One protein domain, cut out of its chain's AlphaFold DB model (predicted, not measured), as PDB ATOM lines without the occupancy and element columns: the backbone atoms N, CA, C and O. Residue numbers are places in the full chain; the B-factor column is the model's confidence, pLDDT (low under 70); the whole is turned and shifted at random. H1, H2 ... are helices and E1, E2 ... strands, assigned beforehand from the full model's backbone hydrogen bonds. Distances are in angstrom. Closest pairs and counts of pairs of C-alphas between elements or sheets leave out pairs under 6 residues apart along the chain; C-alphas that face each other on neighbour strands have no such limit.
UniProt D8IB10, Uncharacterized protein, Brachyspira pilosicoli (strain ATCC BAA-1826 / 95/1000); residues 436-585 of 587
ATOM      1  N   VAL A 436      16.336 -24.728  29.459       92.50
ATOM      2  CA  VAL A 436      16.379 -24.294  30.866       92.50
ATOM      3  C   VAL A 436      15.283 -23.284  31.176       92.50
ATOM      4  O   VAL A 436      14.598 -23.428  32.182       92.50
ATOM      5  N   ASP A 437      15.018 -22.360  30.252       92.88
ATOM      6  CA  ASP A 437      13.973 -21.348  30.388       92.88
ATOM      7  C   ASP A 437      12.579 -21.977  30.439       92.88
ATOM      8  O   ASP A 437      11.749 -21.579  31.258       92.88
ATOM      9  N   ARG A 438      12.337 -23.026  29.642       90.62
ATOM     10  CA  ARG A 438      11.069 -23.775  29.654       90.62
ATOM     11  C   ARG A 438      10.814 -24.464  30.992       90.62
ATOM     12  O   ARG A 438       9.651 -24.673  31.345       90.62
ATOM     13  N   VAL A 439      11.861 -24.873  31.710       92.44
ATOM     14  CA  VAL A 439      11.756 -25.647  32.961       92.44
ATOM     15  C   VAL A 439      12.011 -24.821  34.223       92.44
ATOM     16  O   VAL A 439      11.953 -25.376  35.316       92.44
ATOM     17  N   LYS A 440      12.225 -23.503  34.118       90.94
ATOM     18  CA  LYS A 440      12.370 -22.612  35.284       90.94
ATOM     19  C   LYS A 440      11.209 -22.786  36.258       90.94
ATOM     20  O   LYS A 440      10.048 -22.653  35.867       90.94
ATOM     21  N   ASN A 441      11.519 -23.058  37.527       92.00
ATOM     22  CA  ASN A 441      10.547 -23.279  38.607       92.00
ATOM     23  C   ASN A 441       9.486 -24.363  38.322       92.00
ATOM     24  O   ASN A 441       8.441 -24.414  38.994       92.00
ATOM     25  N   ALA A 442       9.716 -25.205  37.310       92.50
ATOM     26  CA  ALA A 442       8.757 -26.199  36.877       92.50
ATOM     27  C   ALA A 442       8.789 -27.410  37.809       92.50
ATOM     28  O   ALA A 442       9.844 -27.871  38.249       92.50
ATOM     29  N   VAL A 443       7.603 -27.950  38.068       94.88
ATOM     30  CA  VAL A 443       7.437 -29.250  38.705       94.88
ATOM     31  C   VAL A 443       6.741 -30.152  37.705       94.88
ATOM     32  O   VAL A 443       5.773 -29.739  37.064       94.88
ATOM     33  N   PHE A 444       7.248 -31.368  37.560       95.19
ATOM     34  CA  PHE A 444       6.585 -32.416  36.800       95.19
ATOM     35  C   PHE A 444       6.333 -33.588  37.735       95.19
ATOM     36  O   PHE A 444       7.278 -34.034  38.373       95.19
ATOM     37  N   ASP A 445       5.108 -34.097  37.808       94.88
ATOM     38  CA  ASP A 445       4.747 -35.237  38.655       94.88
ATOM     39  C   ASP A 445       3.944 -36.268  37.852       94.88
ATOM     40  O   ASP A 445       3.157 -35.952  36.955       94.88
ATOM     41  N   LYS A 446       4.173 -37.536  38.168       93.69
ATOM     42  CA  LYS A 446       3.390 -38.674  37.709       93.69
ATOM     43  C   LYS A 446       3.278 -39.649  38.862       93.69
ATOM     44  O   LYS A 446       4.274 -40.177  39.352       93.69
ATOM     45  N   ARG A 447       2.036 -39.932  39.247       91.38
ATOM     46  CA  ARG A 447       1.690 -40.931  40.260       91.38
ATOM     47  C   ARG A 447       1.197 -42.206  39.594       91.38
ATOM     48  O   ARG A 447       0.498 -42.154  38.585       91.38
ATOM     49  N   GLY A 448       1.528 -43.340  40.197       86.50
ATOM     50  CA  GLY A 448       1.143 -44.663  39.727       86.50
ATOM     51  C   GLY A 448       2.333 -45.508  39.287       86.50
ATOM     52  O   GLY A 448       3.443 -45.024  39.073       86.50
ATOM     53  N   ASN A 449       2.070 -46.804  39.157       87.19
ATOM     54  CA  ASN A 449       3.095 -47.815  38.940       87.19
ATOM     55  C   ASN A 449       3.656 -47.742  37.515       87.19
ATOM     56  O   ASN A 449       2.937 -47.959  36.540       87.19
ATOM     57  N   THR A 450       4.958 -47.496  37.406       87.00
ATOM     58  CA  THR A 450       5.731 -47.530  36.163       87.00
ATOM     59  C   THR A 450       6.746 -48.665  36.247       87.00
ATOM     60  O   THR A 450       7.600 -48.677  37.131       87.00
ATOM     61  N   SER A 451       6.647 -49.639  35.340       87.81
ATOM     62  CA  SER A 451       7.593 -50.757  35.270       87.81
ATOM     63  C   SER A 451       8.869 -50.320  34.556       87.81
ATOM     64  O   SER A 451       8.837 -50.006  33.366       87.81
ATOM     65  N   ILE A 452       9.995 -50.361  35.260       86.75
ATOM     66  CA  ILE A 452      11.328 -50.090  34.727       86.75
ATOM     67  C   ILE A 452      12.014 -51.433  34.428       86.75
ATOM     68  O   ILE A 452      12.099 -52.289  35.312       86.75
ATOM     69  N   PRO A 453      12.477 -51.669  33.187       87.44
ATOM     70  CA  PRO A 453      13.150 -52.906  32.818       87.44
ATOM     71  C   PRO A 453      14.546 -53.019  33.467       87.44
ATOM     72  O   PRO A 453      15.090 -52.025  33.956       87.44
ATOM     73  N   PRO A 454      15.154 -54.221  33.441       85.25
ATOM     74  CA  PRO A 454      16.536 -54.425  33.863       85.25
ATOM     75  C   PRO A 454      17.525 -53.464  33.193       85.25
ATOM     76  O   PRO A 454      17.361 -53.096  32.030       85.25
ATOM     77  N   GLY A 455      18.594 -53.124  33.917       81.50
ATOM     78  CA  GLY A 455      19.693 -52.296  33.410       81.50
ATOM     79  C   GLY A 455      19.583 -50.793  33.688       81.50
ATOM     80  O   GLY A 455      20.485 -50.060  33.293       81.50
ATOM     81  N   GLY A 456      18.538 -50.328  34.381       84.88
ATOM     82  CA  GLY A 456      18.432 -48.936  34.836       84.88
ATOM     83  C   GLY A 456      19.499 -48.565  35.876       84.88
ATOM     84  O   GLY A 456      19.900 -49.394  36.686       84.88
ATOM     85  N   THR A 457      19.965 -47.311  35.869       88.62
ATOM     86  CA  THR A 457      20.963 -46.826  36.850       88.62
ATOM     87  C   THR A 457      20.336 -46.427  38.190       88.62
ATOM     88  O   THR A 457      20.989 -46.535  39.222       88.62
ATOM     89  N   PHE A 458      19.081 -45.967  38.188       87.94
ATOM     90  CA  PHE A 458      18.401 -45.441  39.385       87.94
ATOM     91  C   PHE A 458      17.562 -46.485  40.134       87.94
ATOM     92  O   PHE A 458      17.114 -46.234  41.247       87.94
ATOM     93  N   THR A 459      17.343 -47.647  39.526       82.38
ATOM     94  CA  THR A 459      16.524 -48.740  40.062       82.38
ATOM     95  C   THR A 459      17.352 -50.011  40.179       82.38
ATOM     96  O   THR A 459      18.472 -50.084  39.670       82.38
ATOM     97  N   HIS A 460      16.797 -51.042  40.812       76.75
ATOM     98  CA  HIS A 460      17.466 -52.335  40.904       76.75
ATOM     99  C   HIS A 460      17.841 -52.908  39.518       76.75
ATOM    100  O   HIS A 460      17.099 -52.784  38.538       76.75
ATOM    101  N   SER A 461      18.993 -53.585  39.430       71.06
ATOM    102  CA  SER A 461      19.581 -54.051  38.161       71.06
ATOM    103  C   SER A 461      18.705 -55.049  37.395       71.06
ATOM    104  O   SER A 461      18.784 -55.118  36.169       71.06
ATOM    105  N   MET A 462      17.840 -55.777  38.106       79.06
ATOM    106  CA  MET A 462      16.874 -56.742  37.559       79.06
ATOM    107  C   MET A 462      15.533 -56.116  37.135       79.06
ATOM    108  O   MET A 462      14.608 -56.845  36.783       79.06
ATOM    109  N   GLY A 463      15.419 -54.788  37.156       80.38
ATOM    110  CA  GLY A 463      14.166 -54.081  36.909       80.38
ATOM    111  C   GLY A 463      13.322 -53.955  38.173       80.38
ATOM    112  O   GLY A 463      13.532 -54.660  39.162       80.38
ATOM    113  N   GLU A 464      12.391 -53.006  38.150       85.25
ATOM    114  CA  GLU A 464      11.649 -52.573  39.333       85.25
ATOM    115  C   GLU A 464      10.378 -51.799  38.962       85.25
ATOM    116  O   GLU A 464      10.279 -51.242  37.872       85.25
ATOM    117  N   THR A 465       9.392 -51.741  39.863       87.62
ATOM    118  CA  THR A 465       8.227 -50.856  39.713       87.62
ATOM    119  C   THR A 465       8.417 -49.595  40.546       87.62
ATOM    120  O   THR A 465       8.613 -49.679  41.751       87.62
ATOM    121  N   VAL A 466       8.312 -48.436  39.902       89.62
ATOM    122  CA  VAL A 466       8.341 -47.112  40.533       89.62
ATOM    123  C   VAL A 466       6.900 -46.625  40.707       89.62
ATOM    124  O   VAL A 466       6.152 -46.602  39.735       89.62
ATOM    125  N   ASN A 467       6.490 -46.222  41.912       90.75
ATOM    126  CA  ASN A 467       5.119 -45.764  42.203       90.75
ATOM    127  C   ASN A 467       4.899 -44.269  41.913       90.75
ATOM    128  O   ASN A 467       3.759 -43.793  41.909       90.75
ATOM    129  N   GLY A 468       5.974 -43.504  41.727       93.69
ATOM    130  CA  GLY A 468       5.893 -42.090  41.388       93.69
ATOM    131  C   GLY A 468       7.208 -41.554  40.847       93.69
ATOM    132  O   GLY A 468       8.279 -41.955  41.294       93.69
ATOM    133  N   THR A 469       7.125 -40.663  39.865       95.94
ATOM    134  CA  THR A 469       8.275 -39.971  39.276       95.94
ATOM    135  C   THR A 469       8.001 -38.480  39.315       95.94
ATOM    136  O   THR A 469       7.008 -38.024  38.750       95.94
ATOM    137  N   ARG A 470       8.884 -37.722  39.967       97.19
ATOM    138  CA  ARG A 470       8.742 -36.273  40.093       97.19
ATOM    139  C   ARG A 470      10.050 -35.549  39.805       97.19
ATOM    140  O   ARG A 470      11.110 -35.974  40.253       97.19
ATOM    141  N   TYR A 471       9.956 -34.449  39.071       98.12
ATOM    142  CA  TYR A 471      11.053 -33.537  38.767       98.12
ATOM    143  C   TYR A 471      10.748 -32.195  39.418       98.12
ATOM    144  O   TYR A 471       9.686 -31.626  39.176       98.12
ATOM    145  N   GLU A 472      11.676 -31.683  40.216       97.88
ATOM    146  CA  GLU A 472      11.587 -30.346  40.808       97.88
ATOM    147  C   GLU A 472      12.764 -29.506  40.311       97.88
ATOM    148  O   GLU A 472      13.895 -29.725  40.749       97.88
ATOM    149  N   PHE A 473      12.508 -28.583  39.380       97.31
ATOM    150  CA  PHE A 473      13.513 -27.651  38.869       97.31
ATOM    151  C   PHE A 473      13.652 -26.431  39.774       97.31
ATOM    152  O   PHE A 473      12.679 -25.947  40.357       97.31
ATOM    153  N   ASN A 474      14.875 -25.916  39.854       95.81
ATOM    154  CA  ASN A 474      15.184 -24.682  40.563       95.81
ATOM    155  C   ASN A 474      14.735 -23.426  39.776       95.81
ATOM    156  O   ASN A 474      14.118 -23.503  38.709       95.81
ATOM    157  N   GLU A 475      15.048 -22.248  40.318       93.62
ATOM    158  CA  GLU A 475      14.577 -20.958  39.798       93.62
ATOM    159  C   GLU A 475      15.049 -20.645  38.373       93.62
ATOM    160  O   GLU A 475      14.305 -20.062  37.579       93.62
ATOM    161  N   ASP A 476      16.264 -21.064  38.029       92.81
ATOM    162  CA  ASP A 476      16.884 -20.820  36.728       92.81
ATOM    163  C   ASP A 476      16.819 -22.028  35.776       92.81
ATOM    164  O   ASP A 476      17.251 -21.925  34.629       92.81
ATOM    165  N   GLY A 477      16.239 -23.151  36.218       94.00
ATOM    166  CA  GLY A 477      16.109 -24.381  35.436       94.00
ATOM    167  C   GLY A 477      17.430 -25.125  35.211       94.00
ATOM    168  O   GLY A 477      17.452 -26.146  34.519       94.00
ATOM    169  N   THR A 478      18.541 -24.645  35.775       95.19
ATOM    170  CA  THR A 478      19.864 -25.259  35.604       95.19
ATOM    171  C   THR A 478      20.075 -26.467  36.503       95.19
ATOM    172  O   THR A 478      20.988 -27.252  36.260       95.19
ATOM    173  N   GLU A 479      19.228 -26.667  37.507       97.38
ATOM    174  CA  GLU A 479      19.292 -27.807  38.413       97.38
ATOM    175  C   GLU A 479      17.907 -28.402  38.619       97.38
ATOM    176  O   GLU A 479      16.894 -27.698  38.591       97.38
ATOM    177  N   PHE A 480      17.862 -29.710  38.860       98.38
ATOM    178  CA  PHE A 480      16.638 -30.358  39.306       98.38
ATOM    179  C   PHE A 480      16.907 -31.529  40.239       98.38
ATOM    180  O   PHE A 480      17.993 -32.115  40.258       98.38
ATOM    181  N   THR A 481      15.877 -31.893  40.998       98.56
ATOM    182  CA  THR A 481      15.838 -33.147  41.751       98.56
ATOM    183  C   THR A 481      14.896 -34.124  41.061       98.56
ATOM    184  O   THR A 481      13.720 -33.811  40.879       98.56
ATOM    185  N   LEU A 482      15.399 -35.306  40.696       97.81
ATOM    186  CA  LEU A 482      14.568 -36.457  40.343       97.81
ATOM    187  C   LEU A 482      14.207 -37.203  41.625       97.81
ATOM    188  O   LEU A 482      15.090 -37.654  42.356       97.81
ATOM    189  N   ILE A 483      12.916 -37.345  41.878       97.19
ATOM    190  CA  ILE A 483      12.359 -38.044  43.030       97.19
ATOM    191  C   ILE A 483      11.631 -39.278  42.506       97.19
ATOM    192  O   ILE A 483      10.687 -39.158  41.723       97.19
ATOM    193  N   LEU A 484      12.091 -40.455  42.927       94.62
ATOM    194  CA  LEU A 484      11.464 -41.734  42.608       94.62
ATOM    195  C   LEU A 484      10.859 -42.316  43.884       94.62
ATOM    196  O   LEU A 484      11.579 -42.575  44.851       94.62
ATOM    197  N   ASP A 485       9.545 -42.512  43.873       92.44
ATOM    198  CA  ASP A 485       8.785 -43.087  44.980       92.44
ATOM    199  C   ASP A 485       8.521 -44.573  44.741       92.44
ATOM    200  O   ASP A 485       8.328 -45.007  43.603       92.44
ATOM    201  N   GLY A 486       8.411 -45.354  45.816       86.62
ATOM    202  CA  GLY A 486       7.972 -46.746  45.708       86.62
ATOM    203  C   GLY A 486       9.070 -47.736  45.321       86.62
ATOM    204  O   GLY A 486       8.750 -48.847  44.916       86.62
ATOM    205  N   ILE A 487      10.337 -47.340  45.413       84.06
ATOM    206  CA  ILE A 487      11.486 -48.169  45.023       84.06
ATOM    207  C   ILE A 487      12.063 -48.908  46.225       84.06
ATOM    208  O   ILE A 487      11.966 -48.432  47.351       84.06
ATOM    209  N   ALA A 488      12.654 -50.071  46.005       76.94
ATOM    210  CA  ALA A 488      13.227 -50.919  47.030       76.94
ATOM    211  C   ALA A 488      14.400 -50.226  47.728       76.94
ATOM    212  O   ALA A 488      15.270 -49.595  47.108       76.94
ATOM    213  N   ASP A 489      14.410 -50.376  49.048       74.19
ATOM    214  CA  ASP A 489      15.543 -50.032  49.892       74.19
ATOM    215  C   ASP A 489      16.687 -51.024  49.612       74.19
ATOM    216  O   ASP A 489      16.599 -52.211  49.919       74.19
ATOM    217  N   ASP A 490      17.753 -50.568  48.957       64.50
ATOM    218  CA  ASP A 490      18.858 -51.376  48.422       64.50
ATOM    219  C   ASP A 490      19.902 -51.756  49.478       64.50
ATOM    220  O   ASP A 490      21.100 -51.879  49.202       64.50
ATOM    221  N   SER A 491      19.436 -52.052  50.690       54.97
ATOM    222  CA  SER A 491      20.203 -52.846  51.640       54.97
ATOM    223  C   SER A 491      20.414 -54.233  51.026       54.97
ATOM    224  O   SER A 491      19.536 -55.085  51.100       54.97
ATOM    225  N   TRP A 492      21.550 -54.426  50.340       45.72
ATOM    226  CA  TRP A 492      21.948 -55.649  49.630       45.72
ATOM    227  C   TRP A 492      21.423 -56.922  50.314       45.72
ATOM    228  O   TRP A 492      21.972 -57.370  51.321       45.72
ATOM    229  N   GLY A 493      20.371 -57.512  49.742       47.50
ATOM    230  CA  GLY A 493      19.788 -58.769  50.212       47.50
ATOM    231  C   GLY A 493      18.482 -58.658  50.999       47.50
ATOM    232  O   GLY A 493      17.959 -59.704  51.385       47.50
ATOM    233  N   ASP A 494      17.920 -57.464  51.205       47.62
ATOM    234  CA  ASP A 494      16.602 -57.339  51.821       47.62
ATOM    235  C   ASP A 494      15.469 -57.411  50.781       47.62
ATOM    236  O   ASP A 494      15.159 -56.461  50.068       47.62
ATOM    237  N   LEU A 495      14.834 -58.581  50.691       52.47
ATOM    238  CA  LEU A 495      13.595 -58.804  49.934       52.47
ATOM    239  C   LEU A 495      12.348 -58.349  50.726       52.47
ATOM    240  O   LEU A 495      11.235 -58.726  50.356       52.47
ATOM    241  N   SER A 496      12.497 -57.586  51.822       51.75
ATOM    242  CA  SER A 496      11.405 -57.233  52.749       51.75
ATOM    243  C   SER A 496      10.273 -56.393  52.154       51.75
ATOM    244  O   SER A 496       9.263 -56.194  52.824       51.75
ATOM    245  N   GLY A 497      10.384 -55.921  50.912       58.56
ATOM    246  CA  GLY A 497       9.319 -55.150  50.265       58.56
ATOM    247  C   GLY A 497       9.136 -53.744  50.845       58.56
ATOM    248  O   GLY A 497       8.123 -53.105  50.560       58.56
ATOM    249  N   ASN A 498      10.095 -53.248  51.634       72.50
ATOM    250  CA  ASN A 498      10.096 -51.865  52.091       72.50
ATOM    251  C   ASN A 498      10.399 -50.934  50.913       72.50
ATOM    252  O   ASN A 498      11.485 -50.954  50.331       72.50
ATOM    253  N   GLN A 499       9.402 -50.129  50.561       80.75
ATOM    254  CA  GLN A 499       9.499 -49.115  49.525       80.75
ATOM    255  C   GLN A 499       9.905 -47.772  50.137       80.75
ATOM    256  O   GLN A 499       9.327 -47.331  51.132       80.75
ATOM    257  N   VAL A 500      10.870 -47.107  49.515       89.06
ATOM    258  CA  VAL A 500      11.406 -45.806  49.916       89.06
ATOM    259  C   VAL A 500      11.260 -44.785  48.789       89.06
ATOM    260  O   VAL A 500      10.944 -45.111  47.643       89.06
ATOM    261  N   THR A 501      11.507 -43.525  49.135       92.56
ATOM    262  CA  THR A 501      11.693 -42.431  48.182       92.56
ATOM    263  C   THR A 501      13.188 -42.155  48.054       92.56
ATOM    264  O   THR A 501      13.824 -41.816  49.054       92.56
ATOM    265  N   LYS A 502      13.757 -42.237  46.843       92.62
ATOM    266  CA  LYS A 502      15.136 -41.772  46.588       92.62
ATOM    267  C   LYS A 502      15.133 -40.472  45.800       92.62
ATOM    268  O   LYS A 502      14.232 -40.197  45.008       92.62
ATOM    269  N   LYS A 503      16.168 -39.669  46.046       96.25
ATOM    270  CA  LYS A 503      16.390 -38.370  45.411       96.25
ATOM    271  C   LYS A 503      17.732 -38.361  44.694       96.25
ATOM    272  O   LYS A 503      18.754 -38.725  45.277       96.25
ATOM    273  N   TYR A 504      17.723 -37.887  43.458       97.31
ATOM    274  CA  TYR A 504      18.911 -37.725  42.629       97.31
ATOM    275  C   TYR A 504      19.020 -36.275  42.189       97.31
ATOM    276  O   TYR A 504      18.037 -35.689  41.734       97.31
ATOM    277  N   TYR A 505      20.207 -35.703  42.340       98.25
ATOM    278  CA  TYR A 505      20.447 -34.286  42.099       98.25
ATOM    279  C   TYR A 505      21.173 -34.103  40.778       98.25
ATOM    280  O   TYR A 505      22.151 -34.798  40.493       98.25
ATOM    281  N   PHE A 506      20.688 -33.160  39.982       98.31
ATOM    282  CA  PHE A 506      21.152 -32.927  38.628       98.31
ATOM    283  C   PHE A 506      21.511 -31.464  38.419       98.31
ATOM    284  O   PHE A 506      20.774 -30.584  38.855       98.31
ATOM    285  N   LYS A 507      22.606 -31.217  37.697       96.56
ATOM    286  CA  LYS A 507      23.018 -29.883  37.234       96.56
ATOM    287  C   LYS A 507      23.231 -29.872  35.722       96.56
ATOM    288  O   LYS A 507      23.678 -30.873  35.160       96.56
ATOM    289  N   LEU A 508      22.914 -28.763  35.063       94.81
ATOM    290  CA  LEU A 508      23.045 -28.603  33.619       94.81
ATOM    291  C   LEU A 508      24.500 -28.843  33.209       94.81
ATOM    292  O   LEU A 508      25.418 -28.223  33.742       94.81
ATOM    293  N   ALA A 509      24.696 -29.745  32.253       92.81
ATOM    294  CA  ALA A 509      26.002 -30.016  31.670       92.81
ATOM    295  C   ALA A 509      26.132 -29.367  30.293       92.81
ATOM    296  O   ALA A 509      27.153 -28.752  30.009       92.81
ATOM    297  N   ARG A 510      25.108 -29.495  29.440       89.00
ATOM    298  CA  ARG A 510      25.080 -28.870  28.111       89.00
ATOM    299  C   ARG A 510      23.681 -28.834  27.507       89.00
ATOM    300  O   ARG A 510      22.839 -29.679  27.823       89.00
ATOM    301  N   PHE A 511      23.464 -27.916  26.569       87.06
ATOM    302  CA  PHE A 511      22.341 -28.006  25.637       87.06
ATOM    303  C   PHE A 511      22.614 -29.137  24.640       87.06
ATOM    304  O   PHE A 511      23.727 -29.271  24.137       87.06
ATOM    305  N   ASP A 512      21.624 -29.993  24.379       80.19
ATOM    306  CA  ASP A 512      21.837 -31.231  23.611       80.19
ATOM    307  C   ASP A 512      21.022 -31.284  22.316       80.19
ATOM    308  O   ASP A 512      20.814 -32.336  21.714       80.19
ATOM    309  N   SER A 513      20.612 -30.114  21.849       75.12
ATOM    310  CA  SER A 513      19.835 -29.897  20.638       75.12
ATOM    311  C   SER A 513      20.393 -28.724  19.847       75.12
ATOM    312  O   SER A 513      21.061 -27.868  20.414       75.12
ATOM    313  N   ASP A 514      20.129 -28.708  18.547       72.38
ATOM    314  CA  ASP A 514      20.290 -27.576  17.632       72.38
ATOM    315  C   ASP A 514      19.082 -26.622  17.706       72.38
ATOM    316  O   ASP A 514      18.070 -26.927  18.337       72.38
ATOM    317  N   ALA A 515      19.185 -25.460  17.048       68.06
ATOM    318  CA  ALA A 515      18.189 -24.390  17.138       68.06
ATOM    319  C   ALA A 515      16.739 -24.849  16.853       68.06
ATOM    320  O   ALA A 515      15.861 -24.483  17.624       68.06
ATOM    321  N   PRO A 516      16.453 -25.719  15.862       73.50
ATOM    322  CA  PRO A 516      15.107 -26.253  15.658       73.50
ATOM    323  C   PRO A 516      14.577 -27.161  16.769       73.50
ATOM    324  O   PRO A 516      13.386 -27.453  16.761       73.50
ATOM    325  N   ASN A 517      15.435 -27.646  17.672       76.56
ATOM    326  CA  ASN A 517      15.123 -28.725  18.602       76.56
ATOM    327  C   ASN A 517      15.378 -28.382  20.086       76.56
ATOM    328  O   ASN A 517      15.656 -29.303  20.846       76.56
ATOM    329  N   THR A 518      15.242 -27.118  20.525       82.44
ATOM    330  CA  THR A 518      15.586 -26.563  21.874       82.44
ATOM    331  C   THR A 518      14.954 -27.229  23.118       82.44
ATOM    332  O   THR A 518      15.054 -26.717  24.234       82.44
ATOM    333  N   TRP A 519      14.324 -28.390  22.970       86.38
ATOM    334  CA  TRP A 519      13.640 -29.193  23.982       86.38
ATOM    335  C   TRP A 519      14.488 -30.329  24.570       86.38
ATOM    336  O   TRP A 519      13.935 -31.210  25.228       86.38
ATOM    337  N   ALA A 520      15.805 -30.354  24.351       88.38
ATOM    338  CA  ALA A 520      16.690 -31.362  24.942       88.38
ATOM    339  C   ALA A 520      17.966 -30.759  25.546       88.38
ATOM    340  O   ALA A 520      18.627 -29.916  24.930       88.38
ATOM    341  N   ALA A 521      18.340 -31.263  26.720       91.62
ATOM    342  CA  ALA A 521      19.569 -30.925  27.429       91.62
ATOM    343  C   ALA A 521      20.148 -32.161  28.133       91.62
ATOM    344  O   ALA A 521      19.438 -33.136  28.393       91.62
ATOM    345  N   LYS A 522      21.440 -32.121  28.465       92.94
ATOM    346  CA  LYS A 522      22.074 -33.118  29.333       92.94
ATOM    347  C   LYS A 522      22.368 -32.516  30.692       92.94
ATOM    348  O   LYS A 522      22.886 -31.402  30.788       92.94
ATOM    349  N   TYR A 523      22.089 -33.297  31.726       95.94
ATOM    350  CA  TYR A 523      22.378 -32.949  33.106       95.94
ATOM    351  C   TYR A 523      23.312 -33.983  33.730       95.94
ATOM    352  O   TYR A 523      23.162 -35.184  33.523       95.94
ATOM    353  N   GLU A 524      24.276 -33.510  34.509       96.25
ATOM    354  CA  GLU A 524      25.170 -34.325  35.324       96.25
ATOM    355  C   GLU A 524      24.478 -34.696  36.638       96.25
ATOM    356  O   GLU A 524      24.044 -33.806  37.369       96.25
ATOM    357  N   CYS A 525      24.412 -35.987  36.961       97.38
ATOM    358  CA  CYS A 525      24.005 -36.459  38.279       97.38
ATOM    359  C   CYS A 525      25.163 -36.280  39.269       97.38
ATOM    360  O   CYS A 525      26.269 -36.770  39.036       97.38
ATOM    361  N   THR A 526      24.930 -35.571  40.372       96.62
ATOM    362  CA  THR A 526      25.994 -35.188  41.314       96.62
ATOM    363  C   THR A 526      26.154 -36.155  42.483       96.62
ATOM    364  O   THR A 526      27.176 -36.118  43.166       96.62
ATOM    365  N   ASN A 527      25.176 -37.034  42.712       95.31
ATOM    366  CA  ASN A 527      25.163 -37.980  43.830       95.31
ATOM    367  C   ASN A 527      25.108 -39.458  43.410       95.31
ATOM    368  O   ASN A 527      25.025 -40.325  44.278       95.31
ATOM    369  N   LEU A 528      25.167 -39.754  42.108       92.31
ATOM    370  CA  LEU A 528      25.241 -41.115  41.581       92.31
ATOM    371  C   LEU A 528      26.070 -41.151  40.288       92.31
ATOM    372  O   LEU A 528      25.993 -40.247  39.462       92.31
ATOM    373  N   GLY A 529      26.837 -42.226  40.103       87.69
ATOM    374  CA  GLY A 529      27.480 -42.566  38.835       87.69
ATOM    375  C   GLY A 529      26.929 -43.882  38.290       87.69
ATOM    376  O   GLY A 529      26.613 -44.790  39.056       87.69
ATOM    377  N   GLY A 530      26.817 -43.988  36.970       84.12
ATOM    378  CA  GLY A 530      26.511 -45.228  36.261       84.12
ATOM    379  C   GLY A 530      27.751 -45.818  35.594       84.12
ATOM    380  O   GLY A 530      28.781 -45.164  35.441       84.12
ATOM    381  N   THR A 531      27.648 -47.065  35.138       83.69
ATOM    382  CA  THR A 531      28.746 -47.766  34.447       83.69
ATOM    383  C   THR A 531      29.171 -47.079  33.146       83.69
ATOM    384  O   THR A 531      30.324 -47.199  32.744       83.69
ATOM    385  N   LEU A 532      28.259 -46.354  32.491       86.25
ATOM    386  CA  LEU A 532      28.524 -45.666  31.224       86.25
ATOM    387  C   LEU A 532      28.870 -44.180  31.410       86.25
ATOM    388  O   LEU A 532      29.236 -43.530  30.437       86.25
ATOM    389  N   GLY A 533      28.770 -43.638  32.628       93.00
ATOM    390  CA  GLY A 533      29.074 -42.244  32.944       93.00
ATOM    391  C   GLY A 533      28.139 -41.662  34.004       93.00
ATOM    392  O   GLY A 533      27.622 -42.380  34.853       93.00
ATOM    393  N   LYS A 534      27.938 -40.344  33.986       95.69
ATOM    394  CA  LYS A 534      27.184 -39.608  35.021       95.69
ATOM    395  C   LYS A 534      26.154 -38.628  34.459       95.69
ATOM    396  O   LYS A 534      25.618 -37.817  35.205       95.69
ATOM    397  N   TYR A 535      25.877 -38.680  33.159       95.06
ATOM    398  CA  TYR A 535      24.994 -37.725  32.496       95.06
ATOM    399  C   TYR A 535      23.677 -38.384  32.097       95.06
ATOM    400  O   TYR A 535      23.667 -39.487  31.556       95.06
ATOM    401  N   SER A 536      22.569 -37.697  32.350       94.44
ATOM    402  CA  SER A 536      21.241 -38.070  31.869       94.44
ATOM    403  C   SER A 536      20.814 -37.090  30.788       94.44
ATOM    404  O   SER A 536      20.981 -35.875  30.943       94.44
ATOM    405  N   ARG A 537      20.255 -37.608  29.695       93.00
ATOM    406  CA  ARG A 537      19.552 -36.781  28.726       93.00
ATOM    407  C   ARG A 537      18.153 -36.525  29.251       93.00
ATOM    408  O   ARG A 537      17.460 -37.444  29.680       93.00
ATOM    409  N   VAL A 538      17.751 -35.266  29.198       94.62
ATOM    410  CA  VAL A 538      16.449 -34.791  29.645       94.62
ATOM    411  C   VAL A 538      15.788 -34.084  28.479       94.62
ATOM    412  O   VAL A 538      16.412 -33.279  27.784       94.62
ATOM    413  N   VAL A 539      14.529 -34.418  28.234       92.69
ATOM    414  CA  VAL A 539      13.783 -33.893  27.101       92.69
ATOM    415  C   VAL A 539      12.394 -33.450  27.504       92.69
ATOM    416  O   VAL A 539      11.762 -34.041  28.378       92.69
ATOM    417  N   LEU A 540      11.899 -32.448  26.795       91.12
ATOM    418  CA  LEU A 540      10.506 -32.053  26.825       91.12
ATOM    419  C   LEU A 540       9.769 -32.654  25.627       91.12
ATOM    420  O   LEU A 540      10.322 -32.819  24.532       91.12
ATOM    421  N   ARG A 541       8.514 -33.029  25.861       86.00
ATOM    422  CA  ARG A 541       7.606 -33.624  24.885       86.00
ATOM    423  C   ARG A 541       6.220 -33.019  25.017       86.00
ATOM    424  O   ARG A 541       5.809 -32.574  26.089       86.00
ATOM    425  N   LYS A 542       5.493 -33.074  23.905       78.00
ATOM    426  CA  LYS A 542       4.054 -32.844  23.873       78.00
ATOM    427  C   LYS A 542       3.362 -34.149  24.252       78.00
ATOM    428  O   LYS A 542       3.589 -35.168  23.604       78.00
ATOM    429  N   ASP A 543       2.522 -34.115  25.272       64.06
ATOM    430  CA  ASP A 543       1.454 -35.099  25.401       64.06
ATOM    431  C   ASP A 543       0.327 -34.711  24.438       64.06
ATOM    432  O   ASP A 543      -0.097 -33.554  24.415       64.06
ATOM    433  N   GLY A 544      -0.166 -35.661  23.643       49.88
ATOM    434  CA  GLY A 544      -1.161 -35.434  22.587       49.88
ATOM    435  C   GLY A 544      -2.542 -34.974  23.077       49.88
ATOM    436  O   GLY A 544      -3.490 -35.010  22.297       49.88
ATOM    437  N   SER A 545      -2.679 -34.578  24.348       40.88
ATOM    438  CA  SER A 545      -3.952 -34.316  25.022       40.88
ATOM    439  C   SER A 545      -4.052 -32.974  25.773       40.88
ATOM    440  O   SER A 545      -5.165 -32.553  26.089       40.88
ATOM    441  N   ALA A 546      -2.949 -32.260  26.035       44.81
ATOM    442  CA  ALA A 546      -2.967 -31.104  26.939       44.81
ATOM    443  C   ALA A 546      -2.795 -29.754  26.214       44.81
ATOM    444  O   ALA A 546      -1.702 -29.386  25.786       44.81
ATOM    445  N   ILE A 547      -3.887 -28.984  26.128       39.94
ATOM    446  CA  ILE A 547      -3.875 -27.556  25.776       39.94
ATOM    447  C   ILE A 547      -3.735 -26.758  27.076       39.94
ATOM    448  O   ILE A 547      -4.625 -26.810  27.924       39.94
ATOM    449  N   ILE A 548      -2.658 -25.984  27.229       46.66
ATOM    450  CA  ILE A 548      -2.493 -25.038  28.344       46.66
ATOM    451  C   ILE A 548      -2.625 -23.620  27.777       46.66
ATOM    452  O   ILE A 548      -1.779 -23.180  27.000       46.66
ATOM    453  N   ASN A 549      -3.684 -22.902  28.167       44.19
ATOM    454  CA  ASN A 549      -3.958 -21.504  27.790       44.19
ATOM    455  C   ASN A 549      -3.863 -21.211  26.278       44.19
ATOM    456  O   ASN A 549      -3.385 -20.157  25.871       44.19
ATOM    457  N   GLY A 550      -4.308 -22.146  25.431       37.56
ATOM    458  CA  GLY A 550      -4.399 -21.937  23.981       37.56
ATOM    459  C   GLY A 550      -3.083 -22.039  23.197       37.56
ATOM    460  O   GLY A 550      -3.098 -21.766  22.001       37.56
ATOM    461  N   ALA A 551      -1.977 -22.463  23.822       41.19
ATOM    462  CA  ALA A 551      -0.707 -22.744  23.144       41.19
ATOM    463  C   ALA A 551      -0.272 -24.209  23.352       41.19
ATOM    464  O   ALA A 551      -0.436 -24.773  24.435       41.19
ATOM    465  N   GLU A 552       0.277 -24.837  22.308       50.12
ATOM    466  CA  GLU A 552       0.836 -26.196  22.358       50.12
ATOM    467  C   GLU A 552       2.139 -26.200  23.182       50.12
ATOM    468  O   GLU A 552       3.183 -25.791  22.675       50.12
ATOM    469  N   LYS A 553       2.098 -26.627  24.453       62.16
ATOM    470  CA  LYS A 553       3.240 -26.527  25.388       62.16
ATOM    471  C   LYS A 553       3.941 -27.861  25.674       62.16
ATOM    472  O   LYS A 553       3.421 -28.944  25.416       62.16
ATOM    473  N   ASP A 554       5.129 -27.735  26.261       76.31
ATOM    474  CA  ASP A 554       6.006 -28.787  26.788       76.31
ATOM    475  C   ASP A 554       5.419 -29.446  28.056       76.31
ATOM    476  O   ASP A 554       5.808 -29.134  29.191       76.31
ATOM    477  N   THR A 555       4.420 -30.308  27.867       83.00
ATOM    478  CA  THR A 555       3.570 -30.850  28.942       83.00
ATOM    479  C   THR A 555       4.147 -32.077  29.637       83.00
ATOM    480  O   THR A 555       3.751 -32.369  30.763       83.00
ATOM    481  N   MET A 556       5.094 -32.774  29.012       89.56
ATOM    482  CA  MET A 556       5.743 -33.956  29.570       89.56
ATOM    483  C   MET A 556       7.259 -33.780  29.563       89.56
ATOM    484  O   MET A 556       7.838 -33.316  28.579       89.56
ATOM    485  N   ILE A 557       7.905 -34.198  30.644       94.06
ATOM    486  CA  ILE A 557       9.355 -34.358  30.713       94.06
ATOM    487  C   ILE A 557       9.705 -35.837  30.647       94.06
ATOM    488  O   ILE A 557       8.960 -36.669  31.165       94.06
ATOM    489  N   ARG A 558      10.833 -36.166  30.015       93.19
ATOM    490  CA  ARG A 558      11.424 -37.502  30.081       93.19
ATOM    491  C   ARG A 558      12.916 -37.448  30.359       93.19
ATOM    492  O   ARG A 558      13.584 -36.526  29.891       93.19
ATOM    493  N   SER A 559      13.452 -38.456  31.041       94.56
ATOM    494  CA  SER A 559      14.900 -38.631  31.185       94.56
ATOM    495  C   SER A 559      15.376 -40.066  30.953       94.56
ATOM    496  O   SER A 559      14.606 -41.025  31.071       94.56
ATOM    497  N   SER A 560      16.660 -40.208  30.612       92.69
ATOM    498  CA  SER A 560      17.294 -41.503  30.334       92.69
ATOM    499  C   SER A 560      17.163 -42.478  31.507       92.69
ATOM    500  O   SER A 560      17.314 -42.091  32.667       92.69
ATOM    501  N   MET A 561      16.951 -43.763  31.199       89.62
ATOM    502  CA  MET A 561      16.952 -44.850  32.190       89.62
ATOM    503  C   MET A 561      18.324 -45.071  32.850       89.62
ATOM    504  O   MET A 561      18.415 -45.593  33.965       89.62
ATOM    505  N   THR A 562      19.384 -44.684  32.141       90.88
ATOM    506  CA  THR A 562      20.785 -44.914  32.483       90.88
ATOM    507  C   THR A 562      21.588 -43.623  32.426       90.88
ATOM    508  O   THR A 562      21.254 -42.702  31.680       90.88
ATOM    509  N   LEU A 563      22.663 -43.565  33.214       94.19
ATOM    510  CA  LEU A 563      23.655 -42.495  33.125       94.19
ATOM    511  C   LEU A 563      24.730 -42.858  32.097       94.19
ATOM    512  O   LEU A 563      25.304 -43.944  32.164       94.19
ATOM    513  N   HIS A 564      25.018 -41.938  31.179       91.94
ATOM    514  CA  HIS A 564      25.941 -42.107  30.056       91.94
ATOM    515  C   HIS A 564      27.123 -41.137  30.131       91.94
ATOM    516  O   HIS A 564      27.195 -40.278  31.018       91.94
ATOM    517  N   SER A 565      28.057 -41.271  29.187       90.12
ATOM    518  CA  SER A 565      29.076 -40.265  28.920       90.12
ATOM    519  C   SER A 565      28.414 -39.013  28.349       90.12
ATOM    520  O   SER A 565      27.337 -39.075  27.745       90.12
ATOM    521  N   ILE A 566      29.061 -37.861  28.533       87.12
ATOM    522  CA  ILE A 566      28.530 -36.609  27.996       87.12
ATOM    523  C   ILE A 566      28.392 -36.704  26.471       87.12
ATOM    524  O   ILE A 566      27.346 -36.345  25.945       87.12
ATOM    525  N   ASP A 567      29.333 -37.354  25.783       85.38
ATOM    526  CA  ASP A 567      29.370 -37.483  24.316       85.38
ATOM    527  C   ASP A 567      28.548 -38.628  23.736       85.38
ATOM    528  O   ASP A 567      28.592 -38.879  22.533       85.38
ATOM    529  N   PHE A 568      27.767 -39.326  24.560       84.44
ATOM    530  CA  PHE A 568      26.884 -40.367  24.056       84.44
ATOM    531  C   PHE A 568      25.910 -39.784  23.016       84.44
ATOM    532  O   PHE A 568      25.173 -38.837  23.309       84.44
ATOM    533  N   TRP A 569      25.962 -40.306  21.787       73.06
ATOM    534  CA  TRP A 569      25.160 -39.809  20.672       73.06
ATOM    535  C   TRP A 569      23.691 -40.187  20.850       73.06
ATOM    536  O   TRP A 569      23.346 -41.367  20.911       73.06
ATOM    537  N   GLU A 570      22.823 -39.180  20.878       74.69
ATOM    538  CA  GLU A 570      21.385 -39.353  21.051       74.69
ATOM    539  C   GLU A 570      20.641 -38.385  20.126       74.69
ATOM    540  O   GLU A 570      20.900 -37.182  20.123       74.69
ATOM    541  N   ASP A 571      19.700 -38.906  19.334       76.81
ATOM    542  CA  ASP A 571      18.837 -38.081  18.485       76.81
ATOM    543  C   ASP A 571      17.872 -37.268  19.370       76.81
ATOM    544  O   ASP A 571      17.071 -37.885  20.087       76.81
ATOM    545  N   PRO A 572      17.873 -35.916  19.312       73.25
ATOM    546  CA  PRO A 572      16.997 -35.055  20.114       73.25
ATOM    547  C   PRO A 572      15.497 -35.371  19.957       73.25
ATOM    548  O   PRO A 572      14.714 -35.061  20.864       73.25
ATOM    549  N   LYS A 573      15.097 -36.036  18.867       77.94
ATOM    550  CA  LYS A 573      13.719 -36.453  18.564       77.94
ATOM    551  C   LYS A 573      13.384 -37.876  19.017       77.94
ATOM    552  O   LYS A 573      12.211 -38.225  19.084       77.94
ATOM    553  N   SER A 574      14.387 -38.689  19.340       82.75
ATOM    554  CA  SER A 574      14.190 -40.075  19.763       82.75
ATOM    555  C   SER A 574      13.842 -40.182  21.245       82.75
ATOM    556  O   SER A 574      14.453 -39.513  22.086       82.75
ATOM    557  N   ASP A 575      12.904 -41.083  21.543       85.12
ATOM    558  CA  ASP A 575      12.515 -41.499  22.894       85.12
ATOM    559  C   ASP A 575      13.186 -42.805  23.336       85.12
ATOM    560  O   ASP A 575      12.924 -43.311  24.429       85.12
ATOM    561  N   ALA A 576      14.067 -43.364  22.503       84.81
ATOM    562  CA  ALA A 576      14.815 -44.560  22.855       84.81
ATOM    563  C   ALA A 576      15.615 -44.330  24.147       84.81
ATOM    564  O   ALA A 576      16.376 -43.372  24.257       84.81
ATOM    565  N   GLY A 577      15.423 -45.217  25.128       86.19
ATOM    566  CA  GLY A 577      16.101 -45.143  26.423       86.19
ATOM    567  C   GLY A 577      15.524 -44.123  27.411       86.19
ATOM    568  O   GLY A 577      16.035 -44.038  28.525       86.19
ATOM    569  N   LEU A 578      14.461 -43.385  27.064       89.62
ATOM    570  CA  LEU A 578      13.801 -42.427  27.958       89.62
ATOM    571  C   LEU A 578      12.585 -43.082  28.627       89.62
ATOM    572  O   LEU A 578      11.566 -43.292  27.972       89.62
ATOM    573  N   LEU A 579      12.686 -43.423  29.916       87.25
ATOM    574  CA  LEU A 579      11.634 -44.179  30.623       87.25
ATOM    575  C   LEU A 579      11.068 -43.509  31.868       87.25
ATOM    576  O   LEU A 579       9.973 -43.867  32.292       87.25
ATOM    577  N   TYR A 580      11.794 -42.566  32.460       90.75
ATOM    578  CA  TYR A 580      11.230 -41.754  33.527       90.75
ATOM    579  C   TYR A 580      10.481 -40.620  32.856       90.75
ATOM    580  O   TYR A 580      11.112 -39.783  32.218       90.75
ATOM    581  N   ASP A 581       9.154 -40.647  32.929       92.06
ATOM    582  CA  ASP A 581       8.288 -39.597  32.411       92.06
ATOM    583  C   ASP A 581       7.428 -39.003  33.522       92.06
ATOM    584  O   ASP A 581       6.993 -39.705  34.434       92.06
ATOM    585  N   ALA A 582       7.187 -37.699  33.436       93.69
ATOM    586  CA  ALA A 582       6.286 -36.994  34.333       93.69
ATOM    587  C   ALA A 582       5.591 -35.836  33.614       93.69
ATOM    588  O   ALA A 582       6.086 -35.334  32.601       93.69
ATOM    589  N   TYR A 583       4.449 -35.400  34.142       91.94
ATOM    590  CA  TYR A 583       3.627 -34.360  33.528       91.94
ATOM    591  C   TYR A 583       3.757 -33.060  34.299       91.94
ATOM    592  O   TYR A 583       3.792 -33.066  35.526       91.94
ATOM    593  N   ARG A 584       3.834 -31.942  33.577       90.06
ATOM    594  CA  ARG A 584       3.966 -30.616  34.179       90.06
ATOM    595  C   ARG A 584       2.765 -30.347  35.087       90.06
ATOM    596  O   ARG A 584       1.622 -30.461  34.651       90.06
ATOM    597  N   GLU A 585       3.025 -29.959  36.328       87.69
ATOM    598  CA  GLU A 585       1.986 -29.471  37.228       87.69
ATOM    599  C   GLU A 585       1.538 -28.080  36.758       87.69
ATOM    600  O   GLU A 585       2.360 -27.173  36.590       87.69
TER     601      GLU A 585
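This is residues 436 to 585 of the 587 residues of an uncharacterized protein of Brachyspira pilosicoli (strain ATCC BAA-1826 / 95/1000) (UniProt D8IB10). Eight antiparallel strands, E1 to E8, make one closed barrel; it is closed between its last and first strands by a short pairing of E8 with E1. The short helix H1 lies outside the barrel, beside the strands, and long loops join several of the strands. The printed part has 150 residues, with H1 first and then the eight strands, a meander in which each strand is the antiparallel neighbour of the one before. The class is mostly strand, though under half of the residues are in named elements. The whole is compact, with a radius of gyration of the C-alphas of 15.2 A and spans of 49 by 33 by 27 A.

Find C-alpha 436 at (16.379, -24.294, 30.866), where H1 begins; it covers residues 436 to 439. E1 begins at C-alpha 443, at (7.437, -29.250, 38.705), and runs through residues 443 to 452, 21.6 A. Next come E2, residues 464 to 473, 25.0 A, and E3, residues 479 to 488, 25.4 A. The longest strand is E4, residues 499 to 511, 34.4 A. Read on to E5, residues 520 to 525, 16.0 A; E6, residues 535 to 541, 19.4 A; E7, residues 556 to 560, 13.8 A; and E8, residues 578 to 584, 16.6 A, which ends at (3.966, -30.616, 34.179).

Go round the barrel by backbone atoms within hydrogen-bond range. E1 and E2 have N 446 and O 469, 2.9 A; E2 and E3 have N 470 and O 483, 2.9 A; E3 and E4 have N 482 and O 504, 2.9 A. E4 and E5 have N 509 and O 522, 2.9 A; E5 and E6 have N 523 and O 536, 2.9 A. E6 and E7 have N 539 and O 558, 2.8 A; E7 and E8 have N 557 and O 582, 2.9 A. E8 and E1 have N 445 and O 583, 2.8 A. Look for the bends in four strands: E1 bends by 90 degrees at residue 449, E2 by 68 degrees at residue 467, E3 by 64 degrees at residue 485, and E4 by 58 degrees at residue 508. E2 lies on one side of E1 and E8 on the other side, and the closest C-alphas of E2 and E8, those of Thr 469 and Ala 582, are 6.1 A apart. H1 is on the barrel and outside it, at a height of 7.1 A over the sheet and over none of its strands. H1 is too short for an O i to N i+4 pair; its one O i to N i+3 pair is within range.

The two farthest C-alphas, those of Gly 493 and Gly 550, are 51.3 A apart. The printed part has no cut. The links E1 to E2, E6 to E7 and E7 to E8 are long. Confidence is under 70 at residues 490 to 497, 515 and 543 to 553; the mean pLDDT of the printed part is 83.8.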